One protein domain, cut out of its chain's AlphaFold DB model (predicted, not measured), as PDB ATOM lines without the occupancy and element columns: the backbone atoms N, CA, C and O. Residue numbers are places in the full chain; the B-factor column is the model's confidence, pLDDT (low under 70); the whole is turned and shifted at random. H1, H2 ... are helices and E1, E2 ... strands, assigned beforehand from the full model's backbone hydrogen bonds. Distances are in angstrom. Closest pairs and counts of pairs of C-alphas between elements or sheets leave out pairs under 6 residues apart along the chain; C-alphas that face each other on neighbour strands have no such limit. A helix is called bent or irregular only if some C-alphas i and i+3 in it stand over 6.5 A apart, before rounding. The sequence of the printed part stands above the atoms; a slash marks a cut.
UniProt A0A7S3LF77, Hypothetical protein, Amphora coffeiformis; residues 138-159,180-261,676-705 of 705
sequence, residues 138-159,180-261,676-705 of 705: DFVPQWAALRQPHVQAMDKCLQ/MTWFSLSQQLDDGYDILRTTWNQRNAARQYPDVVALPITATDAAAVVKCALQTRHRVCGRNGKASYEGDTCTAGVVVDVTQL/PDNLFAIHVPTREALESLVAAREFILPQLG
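AT A GLANCE: This is residues 138 to 159, 180 to 261 and 676 to 705 of the 705 residues of the protein "Hypothetical protein" of Amphora coffeiformis (UniProt A0A7S3LF77). A small twisted sheet of four short strands has helices over both faces: H1b and H4 side by side on one face, H2 across the strands on the other. The other arm of the bent helix H1, H1a, and the last helix, H5, reach away from this layered body toward one end of the longest axis, and residues 695 to 700 of H5 stick out free. The printed part has 134 residues, with five named helices and four named strands in the order H1 E1 H2 H3 E2 H4 E3 E4 H5. The sheet is mixed, in the order E1, E2, E4, E3, and the class is mixed, helices and strands. The whole is compact, with a radius of gyration of the C-alphas of 14.9 A and spans of 48 by 34 by 31 A.

IN THESE COORDINATES: H1, residues 138 to 159, begins at C-alpha 138 (0.233, -31.137, -46.502). By its hydrogen bonds it was assigned as one helix, but it is bent: C-alphas 146 and 149 are 7.5 A apart. Its arms are H1a, residues 138 to 146, and H1b, residues 149 to 159, 15.2 A long. E1 is residues 181 to 184, H2 191 to 197, H3 202 to 207 and E2 212 to 215. H4, residues 219 to 232, is 19.9 A long and begins at C-alpha 219 (36.108, -37.778, -36.828). E3 is residues 236 to 239 and E4 254 to 257. H5, residues 687 to 703, is 23.6 A long, has a kink of 39 degrees near residue 697 and ends at C-alpha 703 (-9.936, -47.612, -33.502).

HOW THE PARTS SIT: E1 and E2 are antiparallel, with N 213 and O 183 at 2.8 A. E2 and E4 are parallel, with N 255 and O 212 at 2.8 A, and so are E4 and E3, with N 237 and O 254 at 2.9 A. E2, H4 and E3 form a split strand-helix-strand unit, two strands running the same way with E4 between them, and its crossover is right-handed. H4 runs along the strands at a height over the sheet of 9.6 A. H1b, on the same face, touches H4, the closest C-alphas being those of Cys 157 and Cys 228, 5.7 A apart. H2 is on the opposite face, its closest C-alphas to E1 being Tyr 193 and Phe 183, 5.4 A. H3 and H5 are not on the sheet; H1a and H5 are near each other. Every O i to N i+4 pair is within hydrogen-bond range in H1b, H2 and H4, but 4 of 5 in H1a, 10 of 13 in H5 and 0 of 2 in H3, where 2 of 3 O i to N i+3 pairs are.

THE WHOLE: The C-alphas farthest apart are those of Leu 261 and Gln 703, 49.5 A. Two cuts leave gaps of 10.2 A between C-alphas 159 and 180 and 27.1 A between C-alphas 261 and 676. The link from E3 to E4 is long, 14 residues. The mean pLDDT of the printed part is 79.7; residues 138 to 143, 187 to 189 and 683 to 705 are under 70.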
ATOM      1  N   ASP A 138       1.256 -31.183 -47.562       45.06
ATOM      2  CA  ASP A 138       0.233 -31.137 -46.502       45.06
ATOM      3  C   ASP A 138       0.543 -32.112 -45.345       45.06
ATOM      4  O   ASP A 138       0.030 -31.964 -44.232       45.06
ATOM      5  N   PHE A 139       1.420 -33.094 -45.585       55.72
ATOM      6  CA  PHE A 139       1.759 -34.157 -44.633       55.72
ATOM      7  C   PHE A 139       3.003 -33.869 -43.793       55.72
ATOM      8  O   PHE A 139       3.157 -34.446 -42.715       55.72
ATOM      9  N   VAL A 140       3.878 -32.967 -44.244       61.28
ATOM     10  CA  VAL A 140       5.158 -32.679 -43.579       61.28
ATOM     11  C   VAL A 140       4.979 -32.270 -42.110       61.28
ATOM     12  O   VAL A 140       5.672 -32.846 -41.272       61.28
ATOM     13  N   PRO A 141       4.029 -31.387 -41.732       60.31
ATOM     14  CA  PRO A 141       3.854 -31.004 -40.329       60.31
ATOM     15  C   PRO A 141       3.351 -32.155 -39.444       60.31
ATOM     16  O   PRO A 141       3.795 -32.314 -38.307       60.31
ATOM     17  N   GLN A 142       2.446 -32.993 -39.963       63.47
ATOM     18  CA  GLN A 142       1.899 -34.141 -39.226       63.47
ATOM     19  C   GLN A 142       2.954 -35.234 -39.035       63.47
ATOM     20  O   GLN A 142       3.056 -35.838 -37.968       63.47
ATOM     21  N   TRP A 143       3.764 -35.465 -40.064       66.69
ATOM     22  CA  TRP A 143       4.837 -36.448 -40.039       66.69
ATOM     23  C   TRP A 143       6.022 -35.985 -39.183       66.69
ATOM     24  O   TRP A 143       6.591 -36.774 -38.429       66.69
ATOM     25  N   ALA A 144       6.335 -34.686 -39.208       70.00
ATOM     26  CA  ALA A 144       7.289 -34.084 -38.287       70.00
ATOM     27  C   ALA A 144       6.851 -34.253 -36.829       70.00
ATOM     28  O   ALA A 144       7.691 -34.584 -35.997       70.00
ATOM     29  N   ALA A 145       5.554 -34.098 -36.525       71.75
ATOM     30  CA  ALA A 145       5.007 -34.288 -35.181       71.75
ATOM     31  C   ALA A 145       5.219 -35.714 -34.637       71.75
ATOM     32  O   ALA A 145       5.606 -35.863 -33.480       71.75
ATOM     33  N   LEU A 146       5.028 -36.748 -35.467       74.44
ATOM     34  CA  LEU A 146       5.211 -38.152 -35.064       74.44
ATOM     35  C   LEU A 146       6.663 -38.489 -34.696       74.44
ATOM     36  O   LEU A 146       6.900 -39.316 -33.820       74.44
ATOM     37  N   ARG A 147       7.633 -37.844 -35.349       82.25
ATOM     38  CA  ARG A 147       9.064 -38.100 -35.128       82.25
ATOM     39  C   ARG A 147       9.698 -37.193 -34.072       82.25
ATOM     40  O   ARG A 147      10.811 -37.478 -33.641       82.25
ATOM     41  N   GLN A 148       8.987 -36.163 -33.591       83.06
ATOM     42  CA  GLN A 148       9.517 -35.212 -32.599       83.06
ATOM     43  C   GLN A 148      10.163 -35.872 -31.369       83.06
ATOM     44  O   GLN A 148      11.249 -35.434 -31.002       83.06
ATOM     45  N   PRO A 149       9.590 -36.919 -30.733       86.50
ATOM     46  CA  PRO A 149      10.229 -37.529 -29.565       86.50
ATOM     47  C   PRO A 149      11.602 -38.143 -29.882       86.50
ATOM     48  O   PRO A 149      12.531 -38.039 -29.083       86.50
ATOM     49  N   HIS A 150      11.746 -38.748 -31.065       87.94
ATOM     50  CA  HIS A 150      13.010 -39.321 -31.530       87.94
ATOM     51  C   HIS A 150      14.028 -38.222 -31.859       87.94
ATOM     52  O   HIS A 150      15.167 -38.291 -31.396       87.94
ATOM     53  N   VAL A 151      13.593 -37.166 -32.556       89.94
ATOM     54  CA  VAL A 151      14.417 -35.981 -32.851       89.94
ATOM     55  C   VAL A 151      14.936 -35.341 -31.557       89.94
ATOM     56  O   VAL A 151      16.135 -35.120 -31.419       89.94
ATOM     57  N   GLN A 152      14.069 -35.132 -30.563       92.50
ATOM     58  CA  GLN A 152      14.442 -34.550 -29.267       92.50
ATOM     59  C   GLN A 152      15.437 -35.422 -28.491       92.50
ATOM     60  O   GLN A 152      16.344 -34.895 -27.845       92.50
ATOM     61  N   ALA A 153      15.296 -36.749 -28.553       93.81
ATOM     62  CA  ALA A 153      16.258 -37.665 -27.946       93.81
ATOM     63  C   ALA A 153      17.636 -37.569 -28.625       93.81
ATOM     64  O   ALA A 153      18.661 -37.573 -27.940       93.81
ATOM     65  N   MET A 154      17.660 -37.440 -29.957       94.81
ATOM     66  CA  MET A 154      18.890 -37.239 -30.725       94.81
ATOM     67  C   MET A 154      19.546 -35.895 -30.387       94.81
ATOM     68  O   MET A 154      20.730 -35.864 -30.052       94.81
ATOM     69  N   ASP A 155      18.772 -34.805 -30.388       93.50
ATOM     70  CA  ASP A 155      19.237 -33.469 -30.002       93.50
ATOM     71  C   ASP A 155      19.831 -33.476 -28.596       93.50
ATOM     72  O   ASP A 155      20.938 -32.982 -28.386       93.50
ATOM     73  N   LYS A 156      19.128 -34.086 -27.635       94.31
ATOM     74  CA  LYS A 156      19.611 -34.201 -26.260       94.31
ATOM     75  C   LYS A 156      20.940 -34.953 -26.189       94.31
ATOM     76  O   LYS A 156      21.852 -34.477 -25.523       94.31
ATOM     77  N   CYS A 157      21.070 -36.082 -26.880       95.38
ATOM     78  CA  CYS A 157      22.316 -36.848 -26.885       95.38
ATOM     79  C   CYS A 157      23.496 -36.036 -27.447       95.38
ATOM     80  O   CYS A 157      24.578 -36.021 -26.859       95.38
ATOM     81  N   LEU A 158      23.282 -35.311 -28.552       92.94
ATOM     82  CA  LEU A 158      24.308 -34.455 -29.154       92.94
ATOM     83  C   LEU A 158      24.683 -33.271 -28.248       92.94
ATOM     84  O   LEU A 158      25.864 -32.942 -28.129       92.94
ATOM     85  N   GLN A 159      23.702 -32.661 -27.573       92.06
ATOM     86  CA  GLN A 159      23.955 -31.616 -26.576       92.06
ATOM     87  C   GLN A 159      24.767 -32.146 -25.390       92.06
ATOM     88  O   GLN A 159      25.754 -31.524 -25.002       92.06
ATOM     89  N   MET A 180      30.859 -28.637 -33.476       89.75
ATOM     90  CA  MET A 180      29.961 -29.290 -34.430       89.75
ATOM     91  C   MET A 180      28.580 -28.626 -34.360       89.75
ATOM     92  O   MET A 180      28.080 -28.336 -33.273       89.75
ATOM     93  N   THR A 181      27.958 -28.425 -35.517       91.50
ATOM     94  CA  THR A 181      26.579 -27.946 -35.627       91.50
ATOM     95  C   THR A 181      25.684 -29.031 -36.211       91.50
ATOM     96  O   THR A 181      26.147 -29.940 -36.904       91.50
ATOM     97  N   TRP A 182      24.388 -28.945 -35.933       91.75
ATOM     98  CA  TRP A 182      23.378 -29.782 -36.566       91.75
ATOM     99  C   TRP A 182      22.055 -29.028 -36.670       91.75
ATOM    100  O   TRP A 182      21.846 -28.026 -35.986       91.75
ATOM    101  N   PHE A 183      21.197 -29.510 -37.561       91.25
ATOM    102  CA  PHE A 183      19.871 -28.969 -37.835       91.25
ATOM    103  C   PHE A 183      18.869 -30.110 -37.783       91.25
ATOM    104  O   PHE A 183      19.133 -31.180 -38.336       91.25
ATOM    105  N   SER A 184      17.733 -29.881 -37.143       88.44
ATOM    106  CA  SER A 184      16.803 -30.945 -36.776       88.44
ATOM    107  C   SER A 184      15.420 -30.660 -37.335       88.44
ATOM    108  O   SER A 184      14.999 -29.509 -37.445       88.44
ATOM    109  N   LEU A 185      14.698 -31.718 -37.687       82.94
ATOM    110  CA  LEU A 185      13.322 -31.606 -38.138       82.94
ATOM    111  C   LEU A 185      12.437 -31.099 -36.994       82.94
ATOM    112  O   LEU A 185      12.126 -31.827 -36.050       82.94
ATOM    113  N   SER A 186      11.946 -29.877 -37.123       76.75
ATOM    114  CA  SER A 186      10.999 -29.272 -36.191       76.75
ATOM    115  C   SER A 186       9.595 -29.173 -36.808       76.75
ATOM    116  O   SER A 186       9.392 -29.383 -38.006       76.75
ATOM    117  N   GLN A 187       8.597 -28.831 -35.988       62.41
ATOM    118  CA  GLN A 187       7.245 -28.524 -36.481       62.41
ATOM    119  C   GLN A 187       7.194 -27.238 -37.327       62.41
ATOM    120  O   GLN A 187       6.288 -27.075 -38.141       62.41
ATOM    121  N   GLN A 188       8.155 -26.331 -37.133       65.56
ATOM    122  CA  GLN A 188       8.334 -25.101 -37.901       65.56
ATOM    123  C   GLN A 188       9.690 -25.181 -38.593       65.56
ATOM    124  O   GLN A 188      10.688 -24.762 -38.008       65.56
ATOM    125  N   LEU A 189       9.713 -25.783 -39.787       69.12
ATOM    126  CA  LEU A 189      10.936 -25.976 -40.569       69.12
ATOM    127  C   LEU A 189      11.752 -24.681 -40.592       69.12
ATOM    128  O   LEU A 189      11.235 -23.631 -40.975       69.12
ATOM    129  N   ASP A 190      12.998 -24.760 -40.134       71.56
ATOM    130  CA  ASP A 190      13.914 -23.631 -40.180       71.56
ATOM    131  C   ASP A 190      14.596 -23.551 -41.559       71.56
ATOM    132  O   ASP A 190      14.824 -24.569 -42.224       71.56
ATOM    133  N   ASP A 191      14.932 -22.334 -41.995       76.75
ATOM    134  CA  ASP A 191      15.539 -22.097 -43.314       76.75
ATOM    135  C   ASP A 191      16.862 -22.871 -43.495       76.75
ATOM    136  O   ASP A 191      17.209 -23.286 -44.604       76.75
ATOM    137  N   GLY A 192      17.614 -23.087 -42.410       80.50
ATOM    138  CA  GLY A 192      18.881 -23.820 -42.433       80.50
ATOM    139  C   GLY A 192      18.687 -25.310 -42.720       80.50
ATOM    140  O   GLY A 192      19.378 -25.877 -43.569       80.50
ATOM    141  N   TYR A 193      17.712 -25.932 -42.065       84.62
ATOM    142  CA  TYR A 193      17.301 -27.311 -42.252       84.62
ATOM    143  C   TYR A 193      16.795 -27.536 -43.678       84.62
ATOM    144  O   TYR A 193      17.233 -28.484 -44.335       84.62
ATOM    145  N   ASP A 194      15.953 -26.645 -44.205       80.62
ATOM    146  CA  ASP A 194      15.418 -26.774 -45.565       80.62
ATOM    147  C   ASP A 194      16.512 -26.707 -46.645       80.62
ATOM    148  O   ASP A 194      16.510 -27.501 -47.595       80.62
ATOM    149  N   ILE A 195      17.509 -25.833 -46.477       80.19
ATOM    150  CA  ILE A 195      18.678 -25.758 -47.372       80.19
ATOM    151  C   ILE A 195      19.538 -27.026 -47.270       80.19
ATOM    152  O   ILE A 195      20.121 -27.504 -48.255       80.19
ATOM    153  N   LEU A 196      19.674 -27.580 -46.067       86.06
ATOM    154  CA  LEU A 196      20.584 -28.686 -45.811       86.06
ATOM    155  C   LEU A 196      19.980 -30.052 -46.103       86.06
ATOM    156  O   LEU A 196      20.738 -30.939 -46.491       86.06
ATOM    157  N   ARG A 197      18.671 -30.257 -45.971       84.81
ATOM    158  CA  ARG A 197      18.064 -31.586 -46.143       84.81
ATOM    159  C   ARG A 197      18.106 -32.099 -47.581       84.81
ATOM    160  O   ARG A 197      18.243 -33.303 -47.784       84.81
ATOM    161  N   THR A 198      18.038 -31.206 -48.568       81.94
ATOM    162  CA  THR A 198      17.883 -31.585 -49.978       81.94
ATOM    163  C   THR A 198      19.212 -31.873 -50.683       81.94
ATOM    164  O   THR A 198      20.268 -31.313 -50.359       81.94
ATOM    165  N   THR A 199      19.158 -32.778 -51.664       86.00
ATOM    166  CA  THR A 199      20.217 -32.974 -52.669       86.00
ATOM    167  C   THR A 199      20.126 -31.944 -53.791       86.00
ATOM    168  O   THR A 199      19.133 -31.232 -53.897       86.00
ATOM    169  N   TRP A 200      21.126 -31.895 -54.677       86.12
ATOM    170  CA  TRP A 200      21.052 -31.027 -55.858       86.12
ATOM    171  C   TRP A 200      19.867 -31.381 -56.769       86.12
ATOM    172  O   TRP A 200      19.219 -30.483 -57.296       86.12
ATOM    173  N   ASN A 201      19.540 -32.675 -56.892       86.06
ATOM    174  CA  ASN A 201      18.379 -33.134 -57.653       86.06
ATOM    175  C   ASN A 201      17.085 -32.888 -56.869       86.06
ATOM    176  O   ASN A 201      16.731 -33.658 -55.971       86.06
ATOM    177  N   GLN A 202      16.360 -31.833 -57.226       83.06
ATOM    178  CA  GLN A 202      15.127 -31.420 -56.555       83.06
ATOM    179  C   GLN A 202      13.955 -32.372 -56.808       83.06
ATOM    180  O   GLN A 202      12.991 -32.359 -56.045       83.06
ATOM    181  N   ARG A 203      14.083 -33.303 -57.767       83.62
ATOM    182  CA  ARG A 203      13.159 -34.440 -57.925       83.62
ATOM    183  C   ARG A 203      12.963 -35.219 -56.626       83.62
ATOM    184  O   ARG A 203      11.873 -35.724 -56.370       83.62
ATOM    185  N   ASN A 204      14.003 -35.286 -55.799       80.56
ATOM    186  CA  ASN A 204      13.994 -36.058 -54.562       80.56
ATOM    187  C   ASN A 204      13.569 -35.222 -53.342       80.56
ATOM    188  O   ASN A 204      13.336 -35.787 -52.276       80.56
ATOM    189  N   ALA A 205      13.422 -33.898 -53.475       79.69
ATOM    190  CA  ALA A 205      13.226 -32.986 -52.345       79.69
ATOM    191  C   ALA A 205      11.970 -33.299 -51.516       79.69
ATOM    192  O   ALA A 205      11.986 -33.157 -50.294       79.69
ATOM    193  N   ALA A 206      10.900 -33.777 -52.158       75.75
ATOM    194  CA  ALA A 206       9.659 -34.169 -51.483       75.75
ATOM    195  C   ALA A 206       9.789 -35.457 -50.645       75.75
ATOM    196  O   ALA A 206       8.899 -35.768 -49.865       75.75
ATOM    197  N   ARG A 207      10.877 -36.222 -50.796       74.56
ATOM    198  CA  ARG A 207      11.129 -37.475 -50.061       74.56
ATOM    199  C   ARG A 207      12.256 -37.340 -49.030       74.56
ATOM    200  O   ARG A 207      12.557 -38.297 -48.325       74.56
ATOM    201  N   GLN A 208      12.893 -36.172 -48.949       80.56
ATOM    202  CA  GLN A 208      14.114 -35.942 -48.173       80.56
ATOM    203  C   GLN A 208      13.833 -35.096 -46.936       80.56
ATOM    204  O   GLN A 208      13.857 -33.865 -46.979       80.56
ATOM    205  N   TYR A 209      13.591 -35.780 -45.826       83.31
ATOM    206  CA  TYR A 209      13.263 -35.178 -44.538       83.31
ATOM    207  C   TYR A 209      13.967 -35.962 -43.417       83.31
ATOM    208  O   TYR A 209      13.324 -36.727 -42.693       83.31
ATOM    209  N   PRO A 210      15.297 -35.832 -43.301       89.00
ATOM    210  CA  PRO A 210      16.048 -36.430 -42.208       89.00
ATOM    211  C   PRO A 210      15.616 -35.845 -40.867       89.00
ATOM    212  O   PRO A 210      15.339 -34.655 -40.774       89.00
ATOM    213  N   ASP A 211      15.583 -36.660 -39.826       90.25
ATOM    214  CA  ASP A 211      15.353 -36.227 -38.451       90.25
ATOM    215  C   ASP A 211      16.415 -35.209 -38.025       90.25
ATOM    216  O   ASP A 211      16.085 -34.186 -37.430       90.25
ATOM    217  N   VAL A 212      17.679 -35.450 -38.398       92.25
ATOM    218  CA  VAL A 212      18.810 -34.555 -38.112       92.25
ATOM    219  C   VAL A 212      19.793 -34.529 -39.283       92.25
ATOM    220  O   VAL A 212      20.122 -35.566 -39.857       92.25
ATOM    221  N   VAL A 213      20.320 -33.350 -39.606       94.50
ATOM    222  CA  VAL A 213      21.498 -33.159 -40.459       94.50
ATOM    223  C   VAL A 213      22.644 -32.636 -39.597       94.50
ATOM    224  O   VAL A 213      22.636 -31.476 -39.189       94.50
ATOM    225  N   ALA A 214      23.636 -33.482 -39.327       95.94
ATOM    226  CA  ALA A 214      24.816 -33.143 -38.535       95.94
ATOM    227  C   ALA A 214      26.008 -32.768 -39.426       95.94
ATOM    228  O   ALA A 214      26.247 -33.404 -40.453       95.94
ATOM    229  N   LEU A 215      26.775 -31.759 -39.003       96.00
ATOM    230  CA  LEU A 215      27.948 -31.216 -39.695       96.00
ATOM    231  C   LEU A 215      29.203 -31.390 -38.817       96.00
ATOM    232  O   LEU A 215      29.694 -30.413 -38.241       96.00
ATOM    233  N   PRO A 216      29.711 -32.629 -38.655       96.06
ATOM    234  CA  PRO A 216      30.888 -32.894 -37.834       96.06
ATOM    235  C   PRO A 216      32.124 -32.187 -38.391       96.06
ATOM    236  O   PRO A 216      32.379 -32.220 -39.594       96.06
ATOM    237  N   ILE A 217      32.927 -31.596 -37.506       95.69
ATOM    238  CA  ILE A 217      34.191 -30.942 -37.880       95.69
ATOM    239  C   ILE A 217      35.420 -31.811 -37.574       95.69
ATOM    240  O   ILE A 217      36.533 -31.476 -37.978       95.69
ATOM    241  N   THR A 218      35.221 -32.935 -36.877       95.50
ATOM    242  CA  THR A 218      36.234 -33.958 -36.592       95.50
ATOM    243  C   THR A 218      35.660 -35.368 -36.754       95.50
ATOM    244  O   THR A 218      34.444 -35.567 -36.752       95.50
ATOM    245  N   ALA A 219      36.532 -36.377 -36.845       96.62
ATOM    246  CA  ALA A 219      36.108 -37.778 -36.828       96.62
ATOM    247  C   ALA A 219      35.442 -38.177 -35.500       96.62
ATOM    248  O   ALA A 219      34.501 -38.969 -35.496       96.62
ATOM    249  N   THR A 220      35.875 -37.587 -34.381       95.88
ATOM    250  CA  THR A 220      35.262 -37.794 -33.060       95.88
ATOM    251  C   THR A 220      33.826 -37.277 -33.016       95.88
ATOM    252  O   THR A 220      32.959 -37.947 -32.465       95.88
ATOM    253  N   ASP A 221      33.549 -36.140 -33.656       95.94
ATOM    254  CA  ASP A 221      32.183 -35.623 -33.767       95.94
ATOM    255  C   ASP A 221      31.302 -36.555 -34.600       95.94
ATOM    256  O   ASP A 221      30.202 -36.905 -34.182       95.94
ATOM    257  N   ALA A 222      31.802 -37.034 -35.744       97.56
ATOM    258  CA  ALA A 222      31.080 -38.015 -36.554       97.56
ATOM    259  C   ALA A 222      30.809 -39.311 -35.762       97.56
ATOM    260  O   ALA A 222      29.705 -39.854 -35.813       97.56
ATOM    261  N   ALA A 223      31.781 -39.771 -34.968       97.88
ATOM    262  CA  ALA A 223      31.627 -40.898 -34.052       97.88
ATOM    263  C   ALA A 223      30.567 -40.654 -32.971       97.88
ATOM    264  O   ALA A 223      29.768 -41.549 -32.696       97.88
ATOM    265  N   ALA A 224      30.516 -39.456 -32.388       96.75
ATOM    266  CA  ALA A 224      29.484 -39.084 -31.425       96.75
ATOM    267  C   ALA A 224      28.086 -39.107 -32.055       96.75
ATOM    268  O   ALA A 224      27.165 -39.677 -31.472       96.75
ATOM    269  N   VAL A 225      27.944 -38.585 -33.278       97.56
ATOM    270  CA  VAL A 225      26.676 -38.633 -34.019       97.56
ATOM    271  C   VAL A 225      26.231 -40.074 -34.260       97.56
ATOM    272  O   VAL A 225      25.077 -40.400 -34.000       97.56
ATOM    273  N   VAL A 226      27.134 -40.965 -34.687       97.75
ATOM    274  CA  VAL A 226      26.800 -42.384 -34.897       97.75
ATOM    275  C   VAL A 226      26.401 -43.075 -33.588       97.75
ATOM    276  O   VAL A 226      25.411 -43.805 -33.567       97.75
ATOM    277  N   LYS A 227      27.097 -42.809 -32.473       97.31
ATOM    278  CA  LYS A 227      26.724 -43.349 -31.151       97.31
ATOM    279  C   LYS A 227      25.346 -42.873 -30.706       97.31
ATOM    280  O   LYS A 227      24.542 -43.689 -30.261       97.31
ATOM    281  N   CYS A 228      25.062 -41.581 -30.852       96.75
ATOM    282  CA  CYS A 228      23.752 -41.028 -30.530       96.75
ATOM    283  C   CYS A 228      22.660 -41.634 -31.411       96.75
ATOM    284  O   CYS A 228      21.620 -42.034 -30.892       96.75
ATOM    285  N   ALA A 229      22.907 -41.789 -32.716       95.56
ATOM    286  CA  ALA A 229      21.970 -42.430 -33.632       95.56
ATOM    287  C   ALA A 229      21.684 -43.885 -33.228       95.56
ATOM    288  O   ALA A 229      20.525 -44.284 -33.183       95.56
ATOM    289  N   LEU A 230      22.710 -44.649 -32.837       94.44
ATOM    290  CA  LEU A 230      22.547 -46.014 -32.336       94.44
ATOM    291  C   LEU A 230      21.697 -46.057 -31.052       94.44
ATOM    292  O   LEU A 230      20.742 -46.828 -30.967       94.44
ATOM    293  N   GLN A 231      21.993 -45.193 -30.074       94.25
ATOM    294  CA  GLN A 231      21.256 -45.107 -28.802       94.25
ATOM    295  C   GLN A 231      19.783 -44.732 -28.993       94.25
ATOM    296  O   GLN A 231      18.907 -45.218 -28.280       94.25
ATOM    297  N   THR A 232      19.510 -43.876 -29.974       92.88
ATOM    298  CA  THR A 232      18.175 -43.339 -30.267       92.88
ATOM    299  C   THR A 232      17.465 -44.080 -31.405       92.88
ATOM    300  O   THR A 232      16.345 -43.720 -31.768       92.88
ATOM    301  N   ARG A 233      18.082 -45.155 -31.921       90.06
ATOM    302  CA  ARG A 233      17.573 -46.040 -32.981       90.06
ATOM    303  C   ARG A 233      17.306 -45.343 -34.322       90.06
ATOM    304  O   ARG A 233      16.389 -45.724 -35.047       90.06
ATOM    305  N   HIS A 234      18.119 -44.353 -34.677       91.00
ATOM    306  CA  HIS A 234      18.071 -43.723 -35.994       91.00
ATOM    307  C   HIS A 234      18.942 -44.472 -37.003       91.00
ATOM    308  O   HIS A 234      20.067 -44.866 -36.705       91.00
ATOM    309  N   ARG A 235      18.451 -44.587 -38.241       91.44
ATOM    310  CA  ARG A 235      19.299 -44.916 -39.396       91.44
ATOM    311  C   ARG A 235      20.262 -43.769 -39.673       91.44
ATOM    312  O   ARG A 235      19.929 -42.612 -39.422       91.44
ATOM    313  N   VAL A 236      21.415 -44.082 -40.246       93.31
ATOM    314  CA  VAL A 236      22.459 -43.107 -40.566       93.31
ATOM    315  C   VAL A 236      22.768 -43.143 -42.058       93.31
ATOM    316  O   VAL A 236      22.874 -44.210 -42.655       93.31
ATOM    317  N   CYS A 237      22.958 -41.977 -42.669       91.88
ATOM    318  CA  CYS A 237      23.511 -41.871 -44.014       91.88
ATOM    319  C   CYS A 237      24.673 -40.872 -44.042       91.88
ATOM    320  O   CYS A 237      24.540 -39.737 -43.583       91.88
ATOM    321  N   GLY A 238      25.817 -41.294 -44.584       92.69
ATOM    322  CA  GLY A 238      26.937 -40.400 -44.864       92.69
ATOM    323  C   GLY A 238      26.689 -39.592 -46.134       92.69
ATOM    324  O   GLY A 238      26.245 -40.135 -47.148       92.69
ATOM    325  N   ARG A 239      26.997 -38.294 -46.103       92.88
ATOM    326  CA  ARG A 239      26.796 -37.406 -47.250       92.88
ATOM    327  C   ARG A 239      28.009 -36.545 -47.554       92.88
ATOM    328  O   ARG A 239      28.544 -35.863 -46.687       92.88
ATOM    329  N   ASN A 240      28.357 -36.503 -48.838       92.31
ATOM    330  CA  ASN A 240      29.348 -35.601 -49.406       92.31
ATOM    331  C   ASN A 240      28.904 -35.166 -50.816       92.31
ATOM    332  O   ASN A 240      28.442 -35.982 -51.611       92.31
ATOM    333  N   GLY A 241      28.974 -33.868 -51.113       87.12
ATOM    334  CA  GLY A 241      28.697 -33.315 -52.448       87.12
ATOM    335  C   GLY A 241      27.244 -33.346 -52.946       87.12
ATOM    336  O   GLY A 241      26.996 -32.838 -54.031       87.12
ATOM    337  N   LYS A 242      26.275 -33.905 -52.197       88.31
ATOM    338  CA  LYS A 242      24.815 -33.852 -52.483       88.31
ATOM    339  C   LYS A 242      24.388 -34.308 -53.901       88.31
ATOM    340  O   LYS A 242      23.299 -33.959 -54.356       88.31
ATOM    341  N   ALA A 243      25.223 -35.084 -54.592       87.44
ATOM    342  CA  ALA A 243      25.097 -35.371 -56.026       87.44
ATOM    343  C   ALA A 243      24.428 -36.719 -56.368       87.44
ATOM    344  O   ALA A 243      24.458 -37.135 -57.523       87.44
ATOM    345  N   SER A 244      23.832 -37.420 -55.394       87.12
ATOM    346  CA  SER A 244      23.132 -38.683 -55.672       87.12
ATOM    347  C   SER A 244      21.928 -38.464 -56.592       87.12
ATOM    348  O   SER A 244      21.099 -37.585 -56.350       87.12
ATOM    349  N   TYR A 245      21.816 -39.299 -57.626       85.88
ATOM    350  CA  TYR A 245      20.745 -39.222 -58.621       85.88
ATOM    351  C   TYR A 245      19.372 -39.581 -58.035       85.88
ATOM    352  O   TYR A 245      18.390 -38.885 -58.309       85.88
ATOM    353  N   GLU A 246      19.310 -40.599 -57.175       84.00
ATOM    354  CA  GLU A 246      18.089 -41.041 -56.473       84.00
ATOM    355  C   GLU A 246      17.955 -40.458 -55.058       84.00
ATOM    356  O   GLU A 246      16.954 -40.669 -54.381       84.00
ATOM    357  N   GLY A 247      18.925 -39.650 -54.620       83.81
ATOM    358  CA  GLY A 247      18.876 -39.020 -53.304       83.81
ATOM    359  C   GLY A 247      19.359 -39.915 -52.163       83.81
ATOM    360  O   GLY A 247      19.119 -39.581 -51.006       83.81
ATOM    361  N   ASP A 248      20.093 -40.984 -52.482       80.75
ATOM    362  CA  ASP A 248      20.594 -42.016 -51.562       80.75
ATOM    363  C   ASP A 248      21.534 -41.482 -50.482       80.75
ATOM    364  O   ASP A 248      21.767 -42.114 -49.462       80.75
ATOM    365  N   THR A 249      22.051 -40.271 -50.642       79.31
ATOM    366  CA  THR A 249      22.814 -39.588 -49.591       79.31
ATOM    367  C   THR A 249      21.917 -38.987 -48.497       79.31
ATOM    368  O   THR A 249      22.305 -38.026 -47.836       79.31
ATOM    369  N   CYS A 250      20.683 -39.466 -48.356       81.12
ATOM    370  CA  CYS A 250      19.703 -39.002 -47.386       81.12
ATOM    371  C   CYS A 250      18.971 -40.199 -46.768       81.12
ATOM    372  O   CYS A 250      18.940 -41.293 -47.322       81.12
ATOM    373  N   THR A 251      18.383 -39.995 -45.600       82.00
ATOM    374  CA  THR A 251      17.552 -40.975 -44.898       82.00
ATOM    375  C   THR A 251      16.494 -40.209 -44.114       82.00
ATOM    376  O   THR A 251      16.681 -39.021 -43.861       82.00
ATOM    377  N   ALA A 252      15.401 -40.853 -43.712       80.50
ATOM    378  CA  ALA A 252      14.505 -40.267 -42.719       80.50
ATOM    379  C   ALA A 252      15.187 -40.107 -41.348       80.50
ATOM    380  O   ALA A 252      14.776 -39.242 -40.598       80.50
ATOM    381  N   GLY A 253      16.239 -40.875 -41.040       89.38
ATOM    382  CA  GLY A 253      17.006 -40.738 -39.797       89.38
ATOM    383  C   GLY A 253      18.023 -39.589 -39.822       89.38
ATOM    384  O   GLY A 253      17.703 -38.446 -40.128       89.38
ATOM    385  N   VAL A 254      19.282 -39.894 -39.516       93.12
ATOM    386  CA  VAL A 254      20.364 -38.912 -39.389       93.12
ATOM    387  C   VAL A 254      21.219 -38.868 -40.654       93.12
ATOM    388  O   VAL A 254      21.733 -39.886 -41.118       93.12
ATOM    389  N   VAL A 255      21.440 -37.668 -41.183       94.38
ATOM    390  CA  VAL A 255      22.448 -37.406 -42.214       94.38
ATOM    391  C   VAL A 255      23.713 -36.879 -41.551       94.38
ATOM    392  O   VAL A 255      23.691 -35.835 -40.905       94.38
ATOM    393  N   VAL A 256      24.826 -37.583 -41.746       96.12
ATOM    394  CA  VAL A 256      26.166 -37.134 -41.351       96.12
ATOM    395  C   VAL A 256      26.823 -36.499 -42.571       96.12
ATOM    396  O   VAL A 256      27.332 -37.188 -43.457       96.12
ATOM    397  N   ASP A 257      26.762 -35.173 -42.647       95.56
ATOM    398  CA  ASP A 257      27.299 -34.399 -43.757       95.56
ATOM    399  C   ASP A 257      28.753 -34.002 -43.472       95.56
ATOM    400  O   ASP A 257      29.048 -33.115 -42.671       95.56
ATOM    401  N   VAL A 258      29.686 -34.676 -44.142       96.69
ATOM    402  CA  VAL A 258      31.123 -34.547 -43.863       96.69
ATOM    403  C   VAL A 258      31.762 -33.317 -44.509       96.69
ATOM    404  O   VAL A 258      32.982 -33.192 -44.487       96.69
ATOM    405  N   THR A 259      30.991 -32.388 -45.085       94.81
ATOM    406  CA  THR A 259      31.520 -31.233 -45.843       94.81
ATOM    407  C   THR A 259      32.450 -30.311 -45.055       94.81
ATOM    408  O   THR A 259      33.207 -29.568 -45.679       94.81
ATOM    409  N   GLN A 260      32.444 -30.357 -43.717       95.56
ATOM    410  CA  GLN A 260      33.382 -29.592 -42.884       95.56
ATOM    411  C   GLN A 260      34.769 -30.253 -42.746       95.56
ATOM    412  O   GLN A 260      35.733 -29.580 -42.380       95.56
ATOM    413  N   LEU A 261      34.912 -31.539 -43.087       97.38
ATOM    414  CA  LEU A 261      36.179 -32.279 -43.039       97.38
ATOM    415  C   LEU A 261      37.019 -31.997 -44.293       97.38
ATOM    416  O   LEU A 261      37.094 -32.816 -45.204       97.38
ATOM    417  N   PRO A 676      25.553 -55.400 -39.120       91.44
ATOM    418  CA  PRO A 676      24.505 -56.416 -38.963       91.44
ATOM    419  C   PRO A 676      23.128 -55.827 -38.635       91.44
ATOM    420  O   PRO A 676      22.108 -56.370 -39.054       91.44
ATOM    421  N   ASP A 677      23.091 -54.685 -37.945       88.62
ATOM    422  CA  ASP A 677      21.851 -53.971 -37.629       88.62
ATOM    423  C   ASP A 677      21.354 -53.109 -38.798       88.62
ATOM    424  O   ASP A 677      20.274 -52.517 -38.722       88.62
ATOM    425  N   ASN A 678      22.126 -53.039 -39.890       87.81
ATOM    426  CA  ASN A 678      21.896 -52.207 -41.066       87.81
ATOM    427  C   ASN A 678      21.756 -50.710 -40.723       87.81
ATOM    428  O   ASN A 678      20.911 -50.005 -41.283       87.81
ATOM    429  N   LEU A 679      22.517 -50.224 -39.735       91.69
ATOM    430  CA  LEU A 679      22.479 -48.839 -39.261       91.69
ATOM    431  C   LEU A 679      22.657 -47.853 -40.420       91.69
ATOM    432  O   LEU A 679      21.920 -46.867 -40.506       91.69
ATOM    433  N   PHE A 680      23.597 -48.142 -41.322       92.12
ATOM    434  CA  PHE A 680      23.877 -47.326 -42.496       92.12
ATOM    435  C   PHE A 680      22.984 -47.728 -43.665       92.12
ATOM    436  O   PHE A 680      23.311 -48.643 -44.419       92.12
ATOM    437  N   ALA A 681      21.857 -47.049 -43.837       83.75
ATOM    438  CA  ALA A 681      20.903 -47.366 -44.892       83.75
ATOM    439  C   ALA A 681      20.080 -46.140 -45.296       83.75
ATOM    440  O   ALA A 681      19.803 -45.253 -44.480       83.75
ATOM    441  N   ILE A 682      19.607 -46.141 -46.542       75.38
ATOM    442  CA  ILE A 682      18.497 -45.282 -46.942       75.38
ATOM    443  C   ILE A 682      17.216 -45.745 -46.256       75.38
ATOM    444  O   ILE A 682      16.807 -46.900 -46.349       75.38
ATOM    445  N   HIS A 683      16.552 -44.817 -45.577       61.72
ATOM    446  CA  HIS A 683      15.132 -44.939 -45.291       61.72
ATOM    447  C   HIS A 683      14.427 -43.937 -46.191       61.72
ATOM    448  O   HIS A 683      14.304 -42.765 -45.837       61.72
ATOM    449  N   VAL A 684      14.032 -44.384 -47.380       52.25
ATOM    450  CA  VAL A 684      13.059 -43.661 -48.195       52.25
ATOM    451  C   VAL A 684      11.720 -44.325 -47.902       52.25
ATOM    452  O   VAL A 684      11.526 -45.467 -48.318       52.25
ATOM    453  N   PRO A 685      10.803 -43.677 -47.168       47.06
ATOM    454  CA  PRO A 685       9.428 -44.139 -47.127       47.06
ATOM    455  C   PRO A 685       8.936 -44.224 -48.575       47.06
ATOM    456  O   PRO A 685       8.979 -43.224 -49.301       47.06
ATOM    457  N   THR A 686       8.522 -45.406 -49.035       46.12
ATOM    458  CA  THR A 686       7.837 -45.491 -50.327       46.12
ATOM    459  C   THR A 686       6.579 -44.631 -50.267       46.12
ATOM    460  O   THR A 686       6.056 -44.331 -49.188       46.12
ATOM    461  N   ARG A 687       6.076 -44.205 -51.427       41.62
ATOM    462  CA  ARG A 687       4.799 -43.493 -51.478       41.62
ATOM    463  C   ARG A 687       3.699 -44.333 -50.822       41.62
ATOM    464  O   ARG A 687       2.954 -43.787 -50.018       41.62
ATOM    465  N   GLU A 688       3.683 -45.650 -51.051       41.84
ATOM    466  CA  GLU A 688       2.759 -46.546 -50.352       41.84
ATOM    467  C   GLU A 688       3.006 -46.599 -48.841       41.84
ATOM    468  O   GLU A 688       2.043 -46.699 -48.093       41.84
ATOM    469  N   ALA A 689       4.251 -46.518 -48.354       48.53
ATOM    470  CA  ALA A 689       4.529 -46.477 -46.916       48.53
ATOM    471  C   ALA A 689       4.011 -45.180 -46.278       48.53
ATOM    472  O   ALA A 689       3.453 -45.216 -45.184       48.53
ATOM    473  N   LEU A 690       4.136 -44.046 -46.976       49.19
ATOM    474  CA  LEU A 690       3.562 -42.770 -46.542       49.19
ATOM    475  C   LEU A 690       2.030 -42.817 -46.555       49.19
ATOM    476  O   LEU A 690       1.405 -42.456 -45.563       49.19
ATOM    477  N   GLU A 691       1.425 -43.318 -47.633       46.09
ATOM    478  CA  GLU A 691      -0.030 -43.468 -47.760       46.09
ATOM    479  C   GLU A 691      -0.594 -44.484 -46.744       46.09
ATOM    480  O   GLU A 691      -1.640 -44.246 -46.143       46.09
ATOM    481  N   SER A 692       0.133 -45.569 -46.460       48.66
ATOM    482  CA  SER A 692      -0.239 -46.576 -45.456       48.66
ATOM    483  C   SER A 692      -0.121 -46.046 -44.028       48.66
ATOM    484  O   SER A 692      -0.959 -46.366 -43.190       48.66
ATOM    485  N   LEU A 693       0.881 -45.210 -43.731       51.06
ATOM    486  CA  LEU A 693       0.997 -44.527 -42.437       51.06
ATOM    487  C   LEU A 693      -0.144 -43.522 -42.225       51.06
ATOM    488  O   LEU A 693      -0.645 -43.388 -41.109       51.06
ATOM    489  N   VAL A 694      -0.588 -42.847 -43.290       49.06
ATOM    490  CA  VAL A 694      -1.760 -41.958 -43.262       49.06
ATOM    491  C   VAL A 694      -3.035 -42.759 -43.025       49.06
ATOM    492  O   VAL A 694      -3.781 -42.437 -42.103       49.06
ATOM    493  N   ALA A 695      -3.245 -43.847 -43.769       51.72
ATOM    494  CA  ALA A 695      -4.372 -44.749 -43.546       51.72
ATOM    495  C   ALA A 695      -4.360 -45.319 -42.116       51.72
ATOM    496  O   ALA A 695      -5.394 -45.367 -41.448       51.72
ATOM    497  N   ALA A 696      -3.184 -45.668 -41.591       51.12
ATOM    498  CA  ALA A 696      -3.045 -46.113 -40.214       51.12
ATOM    499  C   ALA A 696      -3.422 -45.015 -39.205       51.12
ATOM    500  O   ALA A 696      -4.068 -45.308 -38.204       51.12
ATOM    501  N   ARG A 697      -3.088 -43.748 -39.466       53.81
ATOM    502  CA  ARG A 697      -3.425 -42.616 -38.589       53.81
ATOM    503  C   ARG A 697      -4.891 -42.204 -38.645       53.81
ATOM    504  O   ARG A 697      -5.453 -41.869 -37.609       53.81
ATOM    505  N   GLU A 698      -5.491 -42.195 -39.826       51.31
ATOM    506  CA  GLU A 698      -6.868 -41.728 -40.005       51.31
ATOM    507  C   GLU A 698      -7.903 -42.811 -39.692       51.31
ATOM    508  O   GLU A 698      -8.991 -42.489 -39.222       51.31
ATOM    509  N   PHE A 699      -7.562 -44.086 -39.900       46.56
ATOM    510  CA  PHE A 699      -8.507 -45.194 -39.752       46.56
ATOM    511  C   PHE A 699      -8.168 -46.178 -38.632       46.56
ATOM    512  O   PHE A 699      -9.085 -46.652 -37.967       46.56
ATOM    513  N   ILE A 700      -6.893 -46.507 -38.410       44.78
ATOM    514  CA  ILE A 700      -6.513 -47.634 -37.537       44.78
ATOM    515  C   ILE A 700      -6.223 -47.169 -36.102       44.78
ATOM    516  O   ILE A 700      -6.763 -47.730 -35.154       44.78
ATOM    517  N   LEU A 701      -5.422 -46.117 -35.919       46.12
ATOM    518  CA  LEU A 701      -5.026 -45.608 -34.601       46.12
ATOM    519  C   LEU A 701      -6.213 -45.123 -33.743       46.12
ATOM    520  O   LEU A 701      -6.240 -45.469 -32.567       46.12
ATOM    521  N   PRO A 702      -7.235 -44.426 -34.283       47.00
ATOM    522  CA  PRO A 702      -8.419 -44.059 -33.502       47.00
ATOM    523  C   PRO A 702      -9.282 -45.261 -33.086       47.00
ATOM    524  O   PRO A 702     -10.070 -45.153 -32.152       47.00
ATOM    525  N   GLN A 703      -9.170 -46.393 -33.790       42.09
ATOM    526  CA  GLN A 703      -9.936 -47.612 -33.502       42.09
ATOM    527  C   GLN A 703      -9.223 -48.550 -32.523       42.09
ATOM    528  O   GLN A 703      -9.867 -49.431 -31.956       42.09
ATOM    529  N   LEU A 704      -7.916 -48.371 -32.316       37.03
ATOM    530  CA  LEU A 704      -7.110 -49.208 -31.425       37.03
ATOM    531  C   LEU A 704      -7.049 -48.714 -29.969       37.03
ATOM    532  O   LEU A 704      -6.501 -49.437 -29.140       37.03
ATOM    533  N   GLY A 705      -7.681 -47.576 -29.653       37.12
ATOM    534  CA  GLY A 705      -7.787 -47.035 -28.290       37.12
ATOM    535  C   GLY A 705      -6.621 -46.143 -27.905       37.12
ATOM    536  O   GLY A 705      -5.522 -46.688 -27.662       37.12
TER     537      GLY A 705